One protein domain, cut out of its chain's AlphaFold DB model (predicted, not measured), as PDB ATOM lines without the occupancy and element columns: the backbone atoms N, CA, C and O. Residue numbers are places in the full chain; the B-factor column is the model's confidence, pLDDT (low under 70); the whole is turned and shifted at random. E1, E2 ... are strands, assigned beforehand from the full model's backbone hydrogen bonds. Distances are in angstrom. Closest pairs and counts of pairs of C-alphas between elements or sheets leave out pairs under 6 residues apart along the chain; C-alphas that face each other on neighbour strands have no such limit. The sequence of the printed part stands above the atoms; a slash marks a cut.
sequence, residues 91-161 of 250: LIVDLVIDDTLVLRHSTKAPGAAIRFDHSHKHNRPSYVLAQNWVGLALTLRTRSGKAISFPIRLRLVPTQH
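Overview. This is residues 91 to 161 of the 250 residues of the protein "DDE_5 domain-containing protein" of mine drainage metagenome (UniProt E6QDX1). The domain is a long, strongly twisted ribbon of strands E1, E3 and E4, with E3 between the other two. At one end E3 bends away, and its first residues form a hairpin with the short strand E2, turned across the ribbon's end. The printed part has 71 residues, no named helix and four named strands, which follow one another along the chain as E1, then E2, then E3, then E4; they make one branched sheet in which E3 is the antiparallel neighbour of each of the other three, and the class is all strand. The whole is loose, with a radius of gyration of the C-alphas of 15.5 A, and elongated, spanning 44 by 27 by 17 A.

Along the chain. E1, residues 92 to 103, begins with C-alpha 92 at (23.802, -10.014, 52.919) and is 34.0 A long. E2, residues 112 to 116, measures 12.4 A. E3, residues 127 to 141, measures 35.6 A and bends by 79 degrees at residue 130. E4, residues 147 to 156, measures 26.2 A, bends by 51 degrees at residue 152 and ends with C-alpha 156 at (41.413, -9.288, 30.996).

Arrangement. E1 lies on one side of E3, antiparallel at 164 degrees; N 96 and O 137 are 2.9 A apart, within hydrogen-bond range. On the other side of E3, E2 is beside residues 127 to 131, with N 115 and O 128 at 2.9 A, and E4 is beside residues 133 to 141, with N 138 and O 150 at 2.9 A, both within hydrogen-bond range. E2, E3 and E4 form a meander, each strand the antiparallel neighbour of the one before; E2 and E3, and E3 and E4, are hairpins. E2 and E4 are apart.

Size, cuts and confidence. The two farthest C-alphas, of Lys 108 and Ser 144, are 46.8 A apart. The printed part has no cut; the link E3 to E4 is tight, and the other two are short. The mean pLDDT of the printed part is 89.4, with residues 160 to 161 under 70.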
ATOM      1  N   LEU A  91      23.698  -6.756  56.559       81.44
ATOM      2  CA  LEU A  91      23.598  -6.900  55.108       81.44
ATOM      3  C   LEU A  91      24.029  -8.296  54.651       81.44
ATOM      4  O   LEU A  91      24.986  -8.862  55.173       81.44
ATOM      5  N   ILE A  92      23.341  -8.824  53.637       85.56
ATOM      6  CA  ILE A  92      23.802 -10.014  52.919       85.56
ATOM      7  C   ILE A  92      24.836  -9.556  51.893       85.56
ATOM      8  O   ILE A  92      24.597  -8.591  51.163       85.56
ATOM      9  N   VAL A  93      25.978 -10.241  51.858       89.75
ATOM     10  CA  VAL A  93      27.093  -9.927  50.966       89.75
ATOM     11  C   VAL A  93      27.228 -11.032  49.926       89.75
ATOM     12  O   VAL A  93      27.543 -12.174  50.257       89.75
ATOM     13  N   ASP A  94      27.015 -10.662  48.668       90.31
ATOM     14  CA  ASP A  94      27.063 -11.551  47.514       90.31
ATOM     15  C   ASP A  94      28.287 -11.198  46.662       90.31
ATOM     16  O   ASP A  94      28.460 -10.048  46.242       90.31
ATOM     17  N   LEU A  95      29.149 -12.181  46.397       92.19
ATOM     18  CA  LEU A  95      30.257 -12.009  45.459       92.19
ATOM     19  C   LEU A  95      29.793 -12.436  44.068       92.19
ATOM     20  O   LEU A  95      29.448 -13.599  43.851       92.19
ATOM     21  N   VAL A  96      29.774 -11.485  43.137       93.56
ATOM     22  CA  VAL A  96      29.292 -11.693  41.770       93.56
ATOM     23  C   VAL A  96      30.480 -11.732  40.823       93.56
ATOM     24  O   VAL A  96      31.305 -10.813  40.811       93.56
ATOM     25  N   ILE A  97      30.543 -12.795  40.027       94.81
ATOM     26  CA  ILE A  97      31.511 -12.975  38.950       94.81
ATOM     27  C   ILE A  97      30.722 -13.094  37.653       94.81
ATOM     28  O   ILE A  97      29.796 -13.898  37.567       94.81
ATOM     29  N   ASP A  98      31.085 -12.287  36.667       92.81
ATOM     30  CA  ASP A  98      30.473 -12.307  35.339       92.81
ATOM     31  C   ASP A  98      31.551 -11.963  34.314       92.81
ATOM     32  O   ASP A  98      32.445 -11.153  34.593       92.81
ATOM     33  N   ASP A  99      31.502 -12.589  33.146       91.31
ATOM     34  CA  ASP A  99      32.396 -12.274  32.045       91.31
ATOM     35  C   ASP A  99      31.690 -11.411  30.995       91.31
ATOM     36  O   ASP A  99      30.478 -11.465  30.798       91.31
ATOM     37  N   THR A 100      32.446 -10.531  30.349       91.06
ATOM     38  CA  THR A 100      31.917  -9.598  29.361       91.06
ATOM     39  C   THR A 100      32.824  -9.519  28.148       91.06
ATOM     40  O   THR A 100      34.046  -9.350  28.242       91.06
ATOM     41  N   LEU A 101      32.203  -9.632  26.975       92.88
ATOM     42  CA  LEU A 101      32.880  -9.495  25.697       92.88
ATOM     43  C   LEU A 101      32.916  -8.028  25.276       92.88
ATOM     44  O   LEU A 101      31.892  -7.418  24.960       92.88
ATOM     45  N   VAL A 102      34.126  -7.479  25.195       93.38
ATOM     46  CA  VAL A 102      34.382  -6.161  24.613       93.38
ATOM     47  C   VAL A 102      34.790  -6.357  23.160       93.38
ATOM     48  O   VAL A 102      35.892  -6.836  22.882       93.38
ATOM     49  N   LEU A 103      33.896  -5.995  22.238       93.38
ATOM     50  CA  LEU A 103      34.127  -6.116  20.798       93.38
ATOM     51  C   LEU A 103      35.342  -5.297  20.358       93.38
ATOM     52  O   LEU A 103      35.580  -4.189  20.848       93.38
ATOM     53  N   ARG A 104      36.108  -5.843  19.415       94.12
ATOM     54  CA  ARG A 104      37.306  -5.216  18.859       94.12
ATOM     55  C   ARG A 104      37.271  -5.276  17.339       94.12
ATOM     56  O   ARG A 104      36.851  -6.263  16.752       94.12
ATOM     57  N   HIS A 105      37.783  -4.221  16.715       91.50
ATOM     58  CA  HIS A 105      37.967  -4.147  15.263       91.50
ATOM     59  C   HIS A 105      39.363  -4.598  14.812       91.50
ATOM     60  O   HIS A 105      39.626  -4.691  13.621       91.50
ATOM     61  N   SER A 106      40.279  -4.861  15.750       91.88
ATOM     62  CA  SER A 106      41.665  -5.219  15.454       91.88
ATOM     63  C   SER A 106      42.192  -6.269  16.423       91.88
ATOM     64  O   SER A 106      41.860  -6.262  17.611       91.88
ATOM     65  N   THR A 107      43.064  -7.133  15.913       90.88
ATOM     66  CA  THR A 107      43.822  -8.134  16.674       90.88
ATOM     67  C   THR A 107      44.996  -7.532  17.449       90.88
ATOM     68  O   THR A 107      45.591  -8.217  18.271       90.88
ATOM     69  N   LYS A 108      45.314  -6.244  17.239       91.19
ATOM     70  CA  LYS A 108      46.383  -5.537  17.969       91.19
ATOM     71  C   LYS A 108      46.067  -5.332  19.453       91.19
ATOM     72  O   LYS A 108      46.971  -5.070  20.240       91.19
ATOM     73  N   ALA A 109      44.793  -5.397  19.841       88.69
ATOM     74  CA  ALA A 109      44.400  -5.218  21.231       88.69
ATOM     75  C   ALA A 109      44.802  -6.451  22.072       88.69
ATOM     76  O   ALA A 109      44.539  -7.580  21.656       88.69
ATOM     77  N   PRO A 110      45.375  -6.272  23.277       88.56
ATOM     78  CA  PRO A 110      45.784  -7.391  24.129       88.56
ATOM     79  C   PRO A 110      44.629  -8.360  24.403       88.56
ATOM     80  O   PRO A 110      43.531  -7.916  24.711       88.56
ATOM     81  N   GLY A 111      44.831  -9.674  24.306       90.25
ATOM     82  CA  GLY A 111      43.768 -10.652  24.595       90.25
ATOM     83  C   GLY A 111      42.590 -10.662  23.606       90.25
ATOM     84  O   GLY A 111      41.597 -11.354  23.861       90.25
ATOM     85  N   ALA A 112      42.670  -9.903  22.505       93.38
ATOM     86  CA  ALA A 112      41.684  -9.957  21.434       93.38
ATOM     87  C   ALA A 112      41.786 -11.292  20.690       93.38
ATOM     88  O   ALA A 112      42.859 -11.692  20.243       93.38
ATOM     89  N   ALA A 113      40.655 -11.973  20.560       93.62
ATOM     90  CA  ALA A 113      40.538 -13.236  19.845       93.62
ATOM     91  C   ALA A 113      39.127 -13.387  19.278       93.62
ATOM     92  O   ALA A 113      38.205 -12.677  19.687       93.62
ATOM     93  N   ILE A 114      38.952 -14.331  18.357       93.69
ATOM     94  CA  ILE A 114      37.620 -14.760  17.938       93.69
ATOM     95  C   ILE A 114      36.985 -15.543  19.089       93.69
ATOM     96  O   ILE A 114      37.562 -16.513  19.580       93.69
ATOM     97  N   ARG A 115      35.818 -15.095  19.553       90.88
ATOM     98  CA  ARG A 115      35.094 -15.665  20.694       90.88
ATOM     99  C   ARG A 115      33.634 -15.876  20.337       90.88
ATOM    100  O   ARG A 115      33.077 -15.106  19.560       90.88
ATOM    101  N   PHE A 116      33.032 -16.908  20.914       91.50
ATOM    102  CA  PHE A 116      31.606 -17.167  20.759       91.50
ATOM    103  C   PHE A 116      30.787 -16.110  21.521       91.50
ATOM    104  O   PHE A 116      31.051 -15.857  22.697       91.50
ATOM    105  N   ASP A 117      29.822 -15.476  20.855       90.19
ATOM    106  CA  ASP A 117      28.923 -14.483  21.448       90.19
ATOM    107  C   ASP A 117      27.686 -15.171  22.042       90.19
ATOM    108  O   ASP A 117      26.709 -15.465  21.352       90.19
ATOM    109  N   HIS A 118      27.709 -15.375  23.358       87.25
ATOM    110  CA  HIS A 118      26.596 -15.957  24.110       87.25
ATOM    111  C   HIS A 118      25.339 -15.068  24.154       87.25
ATOM    112  O   HIS A 118      24.295 -15.518  24.628       87.25
ATOM    113  N   SER A 119      25.401 -13.810  23.693       85.69
ATOM    114  CA  SER A 119      24.247 -12.905  23.738       85.69
ATOM    115  C   SER A 119      23.198 -13.181  22.658       85.69
ATOM    116  O   SER A 119      22.084 -12.675  22.782       85.69
ATOM    117  N   HIS A 120      23.534 -13.969  21.623       82.56
ATOM    118  CA  HIS A 120      22.635 -14.342  20.520       82.56
ATOM    119  C   HIS A 120      21.852 -13.157  19.924       82.56
ATOM    120  O   HIS A 120      20.689 -13.279  19.536       82.56
ATOM    121  N   LYS A 121      22.478 -11.975  19.857       86.56
ATOM    122  CA  LYS A 121      21.849 -10.787  19.270       86.56
ATOM    123  C   LYS A 121      21.622 -11.014  17.779       86.56
ATOM    124  O   LYS A 121      22.554 -11.357  17.063       86.56
ATOM    125  N   HIS A 122      20.401 -10.759  17.310       85.19
ATOM    126  CA  HIS A 122      19.983 -11.039  15.930       85.19
ATOM    127  C   HIS A 122      20.870 -10.380  14.859       85.19
ATOM    128  O   HIS A 122      21.076 -10.935  13.788       85.19
ATOM    129  N   ASN A 123      21.434  -9.211  15.160       91.94
ATOM    130  CA  ASN A 123      22.305  -8.455  14.264       91.94
ATOM    131  C   ASN A 123      23.805  -8.740  14.466       91.94
ATOM    132  O   ASN A 123      24.637  -7.920  14.068       91.94
ATOM    133  N   ARG A 124      24.173  -9.844  15.126       86.06
ATOM    134  CA  ARG A 124      25.572 -10.214  15.369       86.06
ATOM    135  C   ARG A 124      25.853 -11.657  14.959       86.06
ATOM    136  O   ARG A 124      25.023 -12.531  15.206       86.06
ATOM    137  N   PRO A 125      27.030 -11.927  14.369       90.69
ATOM    138  CA  PRO A 125      27.460 -13.294  14.123       90.69
ATOM    139  C   PRO A 125      27.699 -14.025  15.449       90.69
ATOM    140  O   PRO A 125      28.026 -13.411  16.464       90.69
ATOM    141  N   SER A 126      27.607 -15.356  15.425       92.44
ATOM    142  CA  SER A 126      27.858 -16.197  16.604       92.44
ATOM    143  C   SER A 126      29.301 -16.134  17.104       92.44
ATOM    144  O   SER A 126      29.557 -16.483  18.249       92.44
ATOM    145  N   TYR A 127      30.241 -15.691  16.267       93.94
ATOM    146  CA  TYR A 127      31.639 -15.499  16.628       93.94
ATOM    147  C   TYR A 127      32.073 -14.075  16.305       93.94
ATOM    148  O   TYR A 127      31.876 -13.591  15.190       93.94
ATOM    149  N   VAL A 128      32.687 -13.414  17.278       93.69
ATOM    150  CA  VAL A 128      33.100 -12.012  17.192       93.69
ATOM    151  C   VAL A 128      34.556 -11.859  17.603       93.69
ATOM    152  O   VAL A 128      35.042 -12.556  18.494       93.69
ATOM    153  N   LEU A 129      35.260 -10.914  16.983       94.38
ATOM    154  CA  LEU A 129      36.561 -10.478  17.475       94.38
ATOM    155  C   LEU A 129      36.348  -9.644  18.743       94.38
ATOM    156  O   LEU A 129      35.755  -8.564  18.697       94.38
ATOM    157  N   ALA A 130      36.800 -10.151  19.888       94.56
ATOM    158  CA  ALA A 130      36.572  -9.517  21.180       94.56
ATOM    159  C   ALA A 130      37.673  -9.832  22.200       94.56
ATOM    160  O   ALA A 130      38.357 -10.856  22.141       94.56
ATOM    161  N   GLN A 131      37.804  -8.953  23.187       95.00
ATOM    162  CA  GLN A 131      38.455  -9.266  24.455       95.00
ATOM    163  C   GLN A 131      37.415  -9.835  25.416       95.00
ATOM    164  O   GLN A 131      36.318  -9.288  25.500       95.00
ATOM    165  N   ASN A 132      37.770 -10.875  26.172       93.81
ATOM    166  CA  ASN A 132      36.953 -11.301  27.304       93.81
ATOM    167  C   ASN A 132      37.507 -10.691  28.593       93.81
ATOM    168  O   ASN A 132      38.705 -10.804  28.867       93.81
ATOM    169  N   TRP A 133      36.643 -10.054  29.368       94.50
ATOM    170  CA  TRP A 133      36.964  -9.469  30.659       94.50
ATOM    171  C   TRP A 133      36.111 -10.119  31.734       94.50
ATOM    172  O   TRP A 133      34.896 -10.144  31.618       94.50
ATOM    173  N   VAL A 134      36.739 -10.587  32.806       94.38
ATOM    174  CA  VAL A 134      36.030 -11.109  33.975       94.38
ATOM    175  C   VAL A 134      35.918 -10.002  35.009       94.38
ATOM    176  O   VAL A 134      36.931  -9.461  35.472       94.38
ATOM    177  N   GLY A 135      34.684  -9.649  35.343       94.62
ATOM    178  CA  GLY A 135      34.334  -8.708  36.392       94.62
ATOM    179  C   GLY A 135      34.110  -9.417  37.720       94.62
ATOM    180  O   GLY A 135      33.514 -10.487  37.780       94.62
ATOM    181  N   LEU A 136      34.581  -8.786  38.788       95.56
ATOM    182  CA  LEU A 136      34.279  -9.124  40.167       95.56
ATOM    183  C   LEU A 136      33.553  -7.939  40.797       95.56
ATOM    184  O   LEU A 136      34.084  -6.822  40.804       95.56
ATOM    185  N   ALA A 137      32.377  -8.188  41.359       95.50
ATOM    186  CA  ALA A 137      31.603  -7.190  42.079       95.50
ATOM    187  C   ALA A 137      31.181  -7.703  43.458       95.50
ATOM    188  O   ALA A 137      30.880  -8.882  43.638       95.50
ATOM    189  N   LEU A 138      31.139  -6.792  44.426       94.56
ATOM    190  CA  LEU A 138      30.585  -7.036  45.752       94.56
ATOM    191  C   LEU A 138      29.179  -6.447  45.785       94.56
ATOM    192  O   LEU A 138      29.022  -5.231  45.684       94.56
ATOM    193  N   THR A 139      28.163  -7.288  45.906       93.19
ATOM    194  CA  THR A 139      26.769  -6.850  45.977       93.19
ATOM    195  C   THR A 139      26.273  -6.942  47.405       93.19
ATOM    196  O   THR A 139      26.376  -7.978  48.053       93.19
ATOM    197  N   LEU A 140      25.736  -5.837  47.898       90.88
ATOM    198  CA  LEU A 140      25.113  -5.746  49.205       90.88
ATOM    199  C   LEU A 140      23.617  -5.793  49.025       90.88
ATOM    200  O   LEU A 140      23.070  -4.983  48.275       90.88
ATOM    201  N   ARG A 141      22.958  -6.695  49.739       89.62
ATOM    202  CA  ARG A 141      21.520  -6.885  49.630       89.62
ATOM    203  C   ARG A 141      20.858  -6.806  50.994       89.62
ATOM    204  O   ARG A 141      21.287  -7.439  51.962       89.62
ATOM    205  N   THR A 142      19.792  -6.020  51.075       85.75
ATOM    206  CA  THR A 142      18.924  -5.984  52.252       85.75
ATOM    207  C   THR A 142      18.024  -7.217  52.267       85.75
ATOM    208  O   THR A 142      17.731  -7.811  51.227       85.75
ATOM    209  N   ARG A 143      17.494  -7.581  53.441       81.88
ATOM    210  CA  ARG A 143      16.469  -8.639  53.534       81.88
ATOM    211  C   ARG A 143      15.210  -8.319  52.717       81.88
ATOM    212  O   ARG A 143      14.554  -9.232  52.241       81.88
ATOM    213  N   SER A 144      14.924  -7.033  52.498       84.06
ATOM    214  CA  SER A 144      13.834  -6.554  51.639       84.06
ATOM    215  C   SER A 144      14.120  -6.644  50.132       84.06
ATOM    216  O   SER A 144      13.291  -6.215  49.336       84.06
ATOM    217  N   GLY A 145      15.279  -7.168  49.720       81.94
ATOM    218  CA  GLY A 145      15.616  -7.406  48.314       81.94
ATOM    219  C   GLY A 145      16.248  -6.223  47.573       81.94
ATOM    220  O   GLY A 145      16.658  -6.393  46.428       81.94
ATOM    221  N   LYS A 146      16.398  -5.047  48.203       87.25
ATOM    222  CA  LYS A 146      17.148  -3.927  47.609       87.25
ATOM    223  C   LYS A 146      18.634  -4.271  47.577       87.25
ATOM    224  O   LYS A 146      19.167  -4.753  48.577       87.25
ATOM    225  N   ALA A 147      19.292  -4.000  46.455       89.69
ATOM    226  CA  ALA A 147      20.698  -4.322  46.264       89.69
ATOM    227  C   ALA A 147      21.505  -3.140  45.713       89.69
ATOM    228  O   ALA A 147      21.001  -2.359  44.909       89.69
ATOM    229  N   ILE A 148      22.760  -3.032  46.150       91.31
ATOM    230  CA  ILE A 148      23.761  -2.095  45.627       91.31
ATOM    231  C   ILE A 148      25.021  -2.898  45.316       91.31
ATOM    232  O   ILE A 148      25.488  -3.657  46.164       91.31
ATOM    233  N   SER A 149      25.582  -2.726  44.121       91.56
ATOM    234  CA  SER A 149      26.770  -3.455  43.670       91.56
ATOM    235  C   SER A 149      27.963  -2.524  43.507       91.56
ATOM    236  O   SER A 149      27.868  -1.480  42.864       91.56
ATOM    237  N   PHE A 150      29.103  -2.937  44.053       92.25
ATOM    238  CA  PHE A 150      30.375  -2.236  43.947       92.25
ATOM    239  C   PHE A 150      31.287  -2.993  42.980       92.25
ATOM    240  O   PHE A 150      31.592  -4.162  43.242       92.25
ATOM    241  N   PRO A 151      31.745  -2.373  41.879       92.31
ATOM    242  CA  PRO A 151      32.757  -2.981  41.030       92.31
ATOM    243  C   PRO A 151      34.074  -3.059  41.807       92.31
ATOM    244  O   PRO A 151      34.581  -2.050  42.293       92.31
ATOM    245  N   ILE A 152      34.626  -4.263  41.947       94.75
ATOM    246  CA  ILE A 152      35.846  -4.499  42.731       94.75
ATOM    247  C   ILE A 152      37.057  -4.635  41.822       94.75
ATOM    248  O   ILE A 152      38.111  -4.055  42.083       94.75
ATOM    249  N   ARG A 153      36.934  -5.441  40.766       93.56
ATOM    250  CA  ARG A 153      38.038  -5.694  39.844       93.56
ATOM    251  C   ARG A 153      37.508  -6.111  38.485       93.56
ATOM    252  O   ARG A 153      36.549  -6.864  38.404       93.56
ATOM    253  N   LEU A 154      38.192  -5.685  37.432       91.69
ATOM    254  CA  LEU A 154      38.013  -6.202  36.083       91.69
ATOM    255  C   LEU A 154      39.354  -6.777  35.620       91.69
ATOM    256  O   LEU A 154      40.391  -6.124  35.774       91.69
ATOM    257  N   ARG A 155      39.362  -8.008  35.106       92.44
ATOM    258  CA  ARG A 155      40.584  -8.678  34.648       92.44
ATOM    259  C   ARG A 155      40.416  -9.176  33.224       92.44
ATOM    260  O   ARG A 155      39.494  -9.927  32.932       92.44
ATOM    261  N   LEU A 156      41.339  -8.777  32.357       92.38
ATOM    262  CA  LEU A 156      41.413  -9.288  30.996       92.38
ATOM    263  C   LEU A 156      41.782 -10.774  31.035       92.38
ATOM    264  O   LEU A 156      42.760 -11.156  31.685       92.38
ATOM    265  N   VAL A 157      41.012 -11.597  30.329       91.06
ATOM    266  CA  VAL A 157      41.338 -13.006  30.110       91.06
ATOM    267  C   VAL A 157      42.446 -13.066  29.058       91.06
ATOM    268  O   VAL A 157      42.225 -12.607  27.931       91.06
ATOM    269  N   PRO A 158      43.626 -13.621  29.384       84.38
ATOM    270  CA  PRO A 158      44.693 -13.783  28.410       84.38
ATOM    271  C   PRO A 158      44.218 -14.613  27.219       84.38
ATOM    272  O   PRO A 158      43.344 -15.477  27.345       84.38
ATOM    273  N   THR A 159      44.819 -14.385  26.059       76.50
ATOM    274  CA  THR A 159      44.679 -15.305  24.935       76.50
ATOM    275  C   THR A 159      45.331 -16.625  25.340       76.50
ATOM    276  O   THR A 159      46.549 -16.765  25.293       76.50
ATOM    277  N   GLN A 160      44.540 -17.600  25.790       56.38
ATOM    278  CA  GLN A 160      45.011 -18.978  25.791       56.38
ATOM    279  C   GLN A 160      45.227 -19.357  24.331       56.38
ATOM    280  O   GLN A 160      44.316 -19.234  23.514       56.38
ATOM    281  N   HIS A 161      46.429 -19.816  24.004       40.09
ATOM    282  CA  HIS A 161      46.784 -20.345  22.695       40.09
ATOM    283  C   HIS A 161      46.112 -21.715  22.460       40.09
ATOM    284  O   HIS A 161      46.761 -22.685  22.092       40.09
TER     285      HIS A 161